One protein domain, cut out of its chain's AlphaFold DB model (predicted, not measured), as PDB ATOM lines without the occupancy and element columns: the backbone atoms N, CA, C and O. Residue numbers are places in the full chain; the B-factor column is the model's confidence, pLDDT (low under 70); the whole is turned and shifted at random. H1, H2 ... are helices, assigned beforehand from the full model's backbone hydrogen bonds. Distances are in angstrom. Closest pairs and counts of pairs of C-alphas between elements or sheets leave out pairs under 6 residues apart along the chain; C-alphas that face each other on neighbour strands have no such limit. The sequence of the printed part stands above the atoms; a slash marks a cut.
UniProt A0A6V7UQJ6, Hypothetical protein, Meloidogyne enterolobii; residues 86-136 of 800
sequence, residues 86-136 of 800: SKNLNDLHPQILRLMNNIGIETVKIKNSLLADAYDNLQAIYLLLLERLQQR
ATOM      1  N   SER A  86      50.394  47.528  38.019       51.91
ATOM      2  CA  SER A  86      49.772  48.523  38.895       51.91
ATOM      3  C   SER A  86      49.828  48.075  40.357       51.91
ATOM      4  O   SER A  86      49.357  46.991  40.706       51.91
ATOM      5  N   LYS A  87      50.369  48.934  41.230       54.94
ATOM      6  CA  LYS A  87      50.441  48.684  42.681       54.94
ATOM      7  C   LYS A  87      49.077  48.794  43.380       54.94
ATOM      8  O   LYS A  87      48.986  48.603  44.591       54.94
ATOM      9  N   ASN A  88      48.007  49.094  42.641       54.00
ATOM     10  CA  ASN A  88      46.655  49.135  43.180       54.00
ATOM     11  C   ASN A  88      46.132  47.720  43.453       54.00
ATOM     12  O   ASN A  88      46.001  46.896  42.551       54.00
ATOM     13  N   LEU A  89      45.706  47.481  44.697       56.22
ATOM     14  CA  LEU A  89      45.057  46.236  45.137       56.22
ATOM     15  C   LEU A  89      43.816  45.837  44.318       56.22
ATOM     16  O   LEU A  89      43.403  44.676  44.363       56.22
ATOM     17  N   ASN A  90      43.221  46.801  43.613       55.16
ATOM     18  CA  ASN A  90      42.008  46.644  42.816       55.16
ATOM     19  C   ASN A  90      42.290  46.068  41.417       55.16
ATOM     20  O   ASN A  90      41.425  45.399  40.861       55.16
ATOM     21  N   ASP A  91      43.510  46.243  40.894       64.31
ATOM     22  CA  ASP A  91      43.930  45.729  39.580       64.31
ATOM     23  C   ASP A  91      44.484  44.289  39.667       64.31
ATOM     24  O   ASP A  91      44.923  43.700  38.675       64.31
ATOM     25  N   LEU A  92      44.480  43.695  40.866       71.62
ATOM     26  CA  LEU A  92      45.026  42.363  41.108       71.62
ATOM     27  C   LEU A  92      44.141  41.281  40.492       71.62
ATOM     28  O   LEU A  92      43.014  41.046  40.929       71.62
ATOM     29  N   HIS A  93      44.685  40.575  39.501       78.50
ATOM     30  CA  HIS A  93      43.925  39.681  38.636       78.50
ATOM     31  C   HIS A  93      43.227  38.566  39.451       78.50
ATOM     32  O   HIS A  93      43.888  37.628  39.922       78.50
ATOM     33  N   PRO A  94      41.887  38.589  39.604       82.00
ATOM     34  CA  PRO A  94      41.200  37.815  40.644       82.00
ATOM     35  C   PRO A  94      41.288  36.302  40.419       82.00
ATOM     36  O   PRO A  94      41.285  35.522  41.371       82.00
ATOM     37  N   GLN A  95      41.448  35.863  39.167       82.50
ATOM     38  CA  GLN A  95      41.702  34.461  38.827       82.50
ATOM     39  C   GLN A  95      43.037  33.937  39.390       82.50
ATOM     40  O   GLN A  95      43.115  32.757  39.729       82.50
ATOM     41  N   ILE A  96      44.069  34.782  39.523       85.88
ATOM     42  CA  ILE A  96      45.368  34.389  40.099       85.88
ATOM     43  C   ILE A  96      45.231  34.248  41.608       85.88
ATOM     44  O   ILE A  96      45.623  33.224  42.157       85.88
ATOM     45  N   LEU A  97      44.601  35.227  42.265       86.31
ATOM     46  CA  LEU A  97      44.326  35.165  43.701       86.31
ATOM     47  C   LEU A  97      43.490  33.922  44.047       86.31
ATOM     48  O   LEU A  97      43.842  33.194  44.969       86.31
ATOM     49  N   ARG A  98      42.459  33.597  43.250       86.81
ATOM     50  CA  ARG A  98      41.701  32.337  43.384       86.81
ATOM     51  C   ARG A  98      42.564  31.096  43.140       86.81
ATOM     52  O   ARG A  98      42.450  30.137  43.895       86.81
ATOM     53  N   LEU A  99      43.431  31.091  42.126       87.69
ATOM     54  CA  LEU A  99      44.318  29.956  41.838       87.69
ATOM     55  C   LEU A  99      45.326  29.708  42.972       87.69
ATOM     56  O   LEU A  99      45.527  28.562  43.360       87.69
ATOM     57  N   MET A 100      45.921  30.763  43.527       88.12
ATOM     58  CA  MET A 100      46.851  30.667  44.655       88.12
ATOM     59  C   MET A 100      46.128  30.271  45.951       88.12
ATOM     60  O   MET A 100      46.621  29.407  46.675       88.12
ATOM     61  N   ASN A 101      44.910  30.769  46.184       90.31
ATOM     62  CA  ASN A 101      44.063  30.321  47.294       90.31
ATOM     63  C   ASN A 101      43.711  28.826  47.178       90.31
ATOM     64  O   ASN A 101      43.815  28.090  48.155       90.31
ATOM     65  N   ASN A 102      43.418  28.334  45.968       89.25
ATOM     66  CA  ASN A 102      43.206  26.906  45.686       89.25
ATOM     67  C   ASN A 102      44.479  26.041  45.846       89.25
ATOM     68  O   ASN A 102      44.391  24.813  45.888       89.25
ATOM     69  N   ILE A 103      45.665  26.655  45.913       88.50
ATOM     70  CA  ILE A 103      46.940  25.993  46.236       88.50
ATOM     71  C   ILE A 103      47.182  25.969  47.762       88.50
ATOM     72  O   ILE A 103      48.040  25.219  48.224       88.50
ATOM     73  N   GLY A 104      46.392  26.714  48.544       87.31
ATOM     74  CA  GLY A 104      46.537  26.882  49.995       87.31
ATOM     75  C   GLY A 104      47.247  28.176  50.407       87.31
ATOM     76  O   GLY A 104      47.614  28.323  51.569       87.31
ATOM     77  N   ILE A 105      47.467  29.111  49.475       89.56
ATOM     78  CA  ILE A 105      48.124  30.394  49.746       89.56
ATOM     79  C   ILE A 105      47.060  31.466  49.995       89.56
ATOM     80  O   ILE A 105      46.353  31.886  49.081       89.56
ATOM     81  N   GLU A 106      46.972  31.924  51.239       88.12
ATOM     82  CA  GLU A 106      46.003  32.925  51.686       88.12
ATOM     83  C   GLU A 106      46.117  34.254  50.920       88.12
ATOM     84  O   GLU A 106      47.179  34.880  50.872       88.12
ATOM     85  N   THR A 107      44.994  34.733  50.372       84.25
ATOM     86  CA  THR A 107      44.967  35.957  49.546       84.25
ATOM     87  C   THR A 107      45.436  37.221  50.267       84.25
ATOM     88  O   THR A 107      46.023  38.089  49.623       84.25
ATOM     89  N   VAL A 108      45.247  37.316  51.590       86.94
ATOM     90  CA  VAL A 108      45.725  38.443  52.410       86.94
ATOM     91  C   VAL A 108      47.254  38.501  52.405       86.94
ATOM     92  O   VAL A 108      47.832  39.551  52.139       86.94
ATOM     93  N   LYS A 109      47.923  37.359  52.602       88.25
ATOM     94  CA  LYS A 109      49.391  37.274  52.594       88.25
ATOM     95  C   LYS A 109      49.977  37.630  51.222       88.25
ATOM     96  O   LYS A 109      50.958  38.360  51.160       88.25
ATOM     97  N   ILE A 110      49.332  37.201  50.130       85.81
ATOM     98  CA  ILE A 110      49.739  37.567  48.757       85.81
ATOM     99  C   ILE A 110      49.641  39.082  48.546       85.81
ATOM    100  O   ILE A 110      50.586  39.689  48.045       85.81
ATOM    101  N   LYS A 111      48.518  39.698  48.950       86.19
ATOM    102  CA  LYS A 111      48.328  41.154  48.869       86.19
ATOM    103  C   LYS A 111      49.383  41.906  49.678       86.19
ATOM    104  O   LYS A 111      49.951  42.861  49.165       86.19
ATOM    105  N   ASN A 112      49.695  41.451  50.890       86.38
ATOM    106  CA  ASN A 112      50.667  42.112  51.761       86.38
ATOM    107  C   ASN A 112      52.105  42.025  51.213       86.38
ATOM    108  O   ASN A 112      52.764  43.056  51.120       86.38
ATOM    109  N   SER A 113      52.574  40.847  50.772       86.56
ATOM    110  CA  SER A 113      53.902  40.715  50.138       86.56
ATOM    111  C   SER A 113      54.034  41.537  48.847       86.56
ATOM    112  O   SER A 113      55.123  42.010  48.534       86.56
ATOM    113  N   LEU A 114      52.935  41.714  48.102       84.06
ATOM    114  CA  LEU A 114      52.894  42.501  46.864       84.06
ATOM    115  C   LEU A 114      52.802  44.017  47.116       84.06
ATOM    116  O   LEU A 114      53.406  44.781  46.376       84.06
ATOM    117  N   LEU A 115      52.105  44.461  48.170       83.81
ATOM    118  CA  LEU A 115      52.120  45.859  48.629       83.81
ATOM    119  C   LEU A 115      53.502  46.292  49.124       83.81
ATOM    120  O   LEU A 115      53.918  47.423  48.890       83.81
ATOM    121  N   ALA A 116      54.185  45.399  49.840       83.12
ATOM    122  CA  ALA A 116      55.493  45.657  50.425       83.12
ATOM    123  C   ALA A 116      56.650  45.593  49.410       83.12
ATOM    124  O   ALA A 116      57.777  45.906  49.786       83.12
ATOM    125  N   ASP A 117      56.396  45.149  48.169       80.25
ATOM    126  CA  ASP A 117      57.423  44.750  47.194       80.25
ATOM    127  C   ASP A 117      58.537  43.895  47.831       80.25
ATOM    128  O   ASP A 117      59.732  44.117  47.642       80.25
ATOM    129  N   ALA A 118      58.131  42.907  48.634       81.56
ATOM    130  CA  ALA A 118      59.047  42.102  49.441       81.56
ATOM    131  C   ALA A 118      59.940  41.159  48.608       81.56
ATOM    132  O   ALA A 118      60.890  40.582  49.133       81.56
ATOM    133  N   TYR A 119      59.617  40.953  47.325       85.56
ATOM    134  CA  TYR A 119      60.207  39.949  46.427       85.56
ATOM    135  C   TYR A 119      60.153  38.507  46.977       85.56
ATOM    136  O   TYR A 119      60.895  37.623  46.543       85.56
ATOM    137  N   ASP A 120      59.209  38.255  47.890       90.06
ATOM    138  CA  ASP A 120      58.898  36.946  48.460       90.06
ATOM    139  C   ASP A 120      58.570  35.894  47.394       90.06
ATOM    140  O   ASP A 120      58.035  36.197  46.325       90.06
ATOM    141  N   ASN A 121      58.694  34.617  47.774       90.94
ATOM    142  CA  ASN A 121      58.117  33.496  47.025       90.94
ATOM    143  C   ASN A 121      56.633  33.723  46.663       90.94
ATOM    144  O   ASN A 121      56.193  33.308  45.594       90.94
ATOM    145  N   LEU A 122      55.860  34.398  47.527       89.69
ATOM    146  CA  LEU A 122      54.449  34.714  47.271       89.69
ATOM    147  C   LEU A 122      54.288  35.717  46.121       89.69
ATOM    148  O   LEU A 122      53.492  35.480  45.212       89.69
ATOM    149  N   GLN A 123      55.076  36.798  46.134       87.81
ATOM    150  CA  GLN A 123      55.091  37.789  45.060       87.81
ATOM    151  C   GLN A 123      55.600  37.146  43.763       87.81
ATOM    152  O   GLN A 123      54.934  37.236  42.737       87.81
ATOM    153  N   ALA A 124      56.705  36.395  43.811       89.25
ATOM    154  CA  ALA A 124      57.264  35.701  42.650       89.25
ATOM    155  C   ALA A 124      56.262  34.737  41.983       89.25
ATOM    156  O   ALA A 124      56.116  34.754  40.761       89.25
ATOM    157  N   ILE A 125      55.524  33.930  42.760       89.56
ATOM    158  CA  ILE A 125      54.482  33.038  42.217       89.56
ATOM    159  C   ILE A 125      53.340  33.849  41.585       89.56
ATOM    160  O   ILE A 125      52.895  33.501  40.492       89.56
ATOM    161  N   TYR A 126      52.886  34.932  42.226       88.44
ATOM    162  CA  TYR A 126      51.849  35.806  41.664       88.44
ATOM    163  C   TYR A 126      52.282  36.417  40.319       88.44
ATOM    164  O   TYR A 126      51.543  36.329  39.338       88.44
ATOM    165  N   LEU A 127      53.501  36.964  40.249       86.25
ATOM    166  CA  LEU A 127      54.066  37.587  39.049       86.25
ATOM    167  C   LEU A 127      54.220  36.583  37.890       86.25
ATOM    168  O   LEU A 127      53.781  36.859  36.776       86.25
ATOM    169  N   LEU A 128      54.757  35.387  38.157       89.31
ATOM    170  CA  LEU A 128      54.910  34.323  37.151       89.31
ATOM    171  C   LEU A 128      53.561  33.793  36.635       89.31
ATOM    172  O   LEU A 128      53.444  33.380  35.479       89.31
ATOM    173  N   LEU A 129      52.522  33.797  37.476       86.50
ATOM    174  CA  LEU A 129      51.160  33.467  37.053       86.50
ATOM    175  C   LEU A 129      50.523  34.600  36.234       86.50
ATOM    176  O   LEU A 129      49.766  34.305  35.309       86.50
ATOM    177  N   LEU A 130      50.849  35.863  36.525       85.62
ATOM    178  CA  LEU A 130      50.359  37.034  35.794       85.62
ATOM    179  C   LEU A 130      50.942  37.096  34.381       85.62
ATOM    180  O   LEU A 130      50.176  37.152  33.419       85.62
ATOM    181  N   GLU A 131      52.263  36.961  34.247       83.31
ATOM    182  CA  GLU A 131      52.953  36.857  32.953       83.31
ATOM    183  C   GLU A 131      52.347  35.724  32.100       83.31
ATOM    184  O   GLU A 131      52.009  35.902  30.928       83.31
ATOM    185  N   ARG A 132      52.100  34.561  32.718       84.62
ATOM    186  CA  ARG A 132      51.513  33.382  32.061       84.62
ATOM    187  C   ARG A 132      50.043  33.554  31.652       84.62
ATOM    188  O   ARG A 132      49.588  32.826  30.767       84.62
ATOM    189  N   LEU A 133      49.292  34.468  32.271       80.38
ATOM    190  CA  LEU A 133      47.955  34.852  31.803       80.38
ATOM    191  C   LEU A 133      48.029  35.915  30.701       80.38
ATOM    192  O   LEU A 133      47.327  35.781  29.701       80.38
ATOM    193  N   GLN A 134      48.918  36.902  30.813       75.50
ATOM    194  CA  GLN A 134      49.128  37.921  29.777       75.50
ATOM    195  C   GLN A 134      49.569  37.290  28.444       75.50
ATOM    196  O   GLN A 134      48.949  37.554  27.416       75.50
ATOM    197  N   GLN A 135      50.514  36.341  28.472       69.94
ATOM    198  CA  GLN A 135      50.936  35.533  27.310       69.94
ATOM    199  C   GLN A 135      49.820  34.665  26.691       69.94
ATOM    200  O   GLN A 135      49.997  34.109  25.609       69.94
ATOM    201  N   ARG A 136      48.681  34.502  27.378       65.50
ATOM    202  CA  ARG A 136      47.482  33.812  26.870       65.50
ATOM    203  C   ARG A 136      46.385  34.772  26.407       65.50
ATOM    204  O   ARG A 136      45.540  34.357  25.622       65.50
TER     205      ARG A 136
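This is residues 86 to 136 of the 800 residues of the protein "Hypothetical protein" of Meloidogyne enterolobii (UniProt A0A6V7UQJ6). A long helix, H3, lies over two shorter ones, H1 and H2, which pack on its first two thirds from one side, and each of the three touches the other two in a small crossed cluster. H2 meets the first part of H3 about at a right angle, H1 packs slantwise on its middle, and residues 131 to 136 of H3 run on past both. The printed part has 51 residues with three named helices, H1, H2 and H3 along the chain, and no named strand; the class is all helix. The whole is compact, with a radius of gyration of the C-alphas of 10.0 A, and its rounded outline spans 27 by 24 by 19 A.

H3, residues 121 to 136, is the longest helix at 22.8 A from first to last C-alpha; it begins at C-alpha 121 (58.117, 33.496, 47.025) and ends at C-alpha 136 (47.482, 33.812, 26.870). H2, residues 107 to 115, measures 12.2 A. H1, residues 94 to 101, measures 10.4 A and begins at C-alpha 94 (41.200, 37.815, 40.644).

H3 touches H2 with residues 122 to 126 alone, about perpendicular at 89 degrees; their closest C-alphas, those of Gln 123 and Leu 114, are 5.5 A apart. H3 touches H1 with residues 126 to 130 alone, at a steep tilt of 42 degrees, opposite ways; the closest C-alphas, of Leu 129 and Ile 96, are 6.6 A apart. H1 and H2 touch at a steep tilt of 67 degrees, opposite ways, with the C-alphas of Leu 97 and Thr 107 closest at 5.9 A. In H1 and H2 every O i to N i+4 pair is within hydrogen-bond range; in H3, 11 of 12 are.

The C-alphas farthest apart, those of Ala 116 and Arg 136, are 27.6 A apart. The printed part has no cut, and the links H1 to H2 and H2 to H3 are tight, with 5 residues each. The mean pLDDT of the printed part is 81.5; residues 86 to 91 and 135 to 136 are under 70.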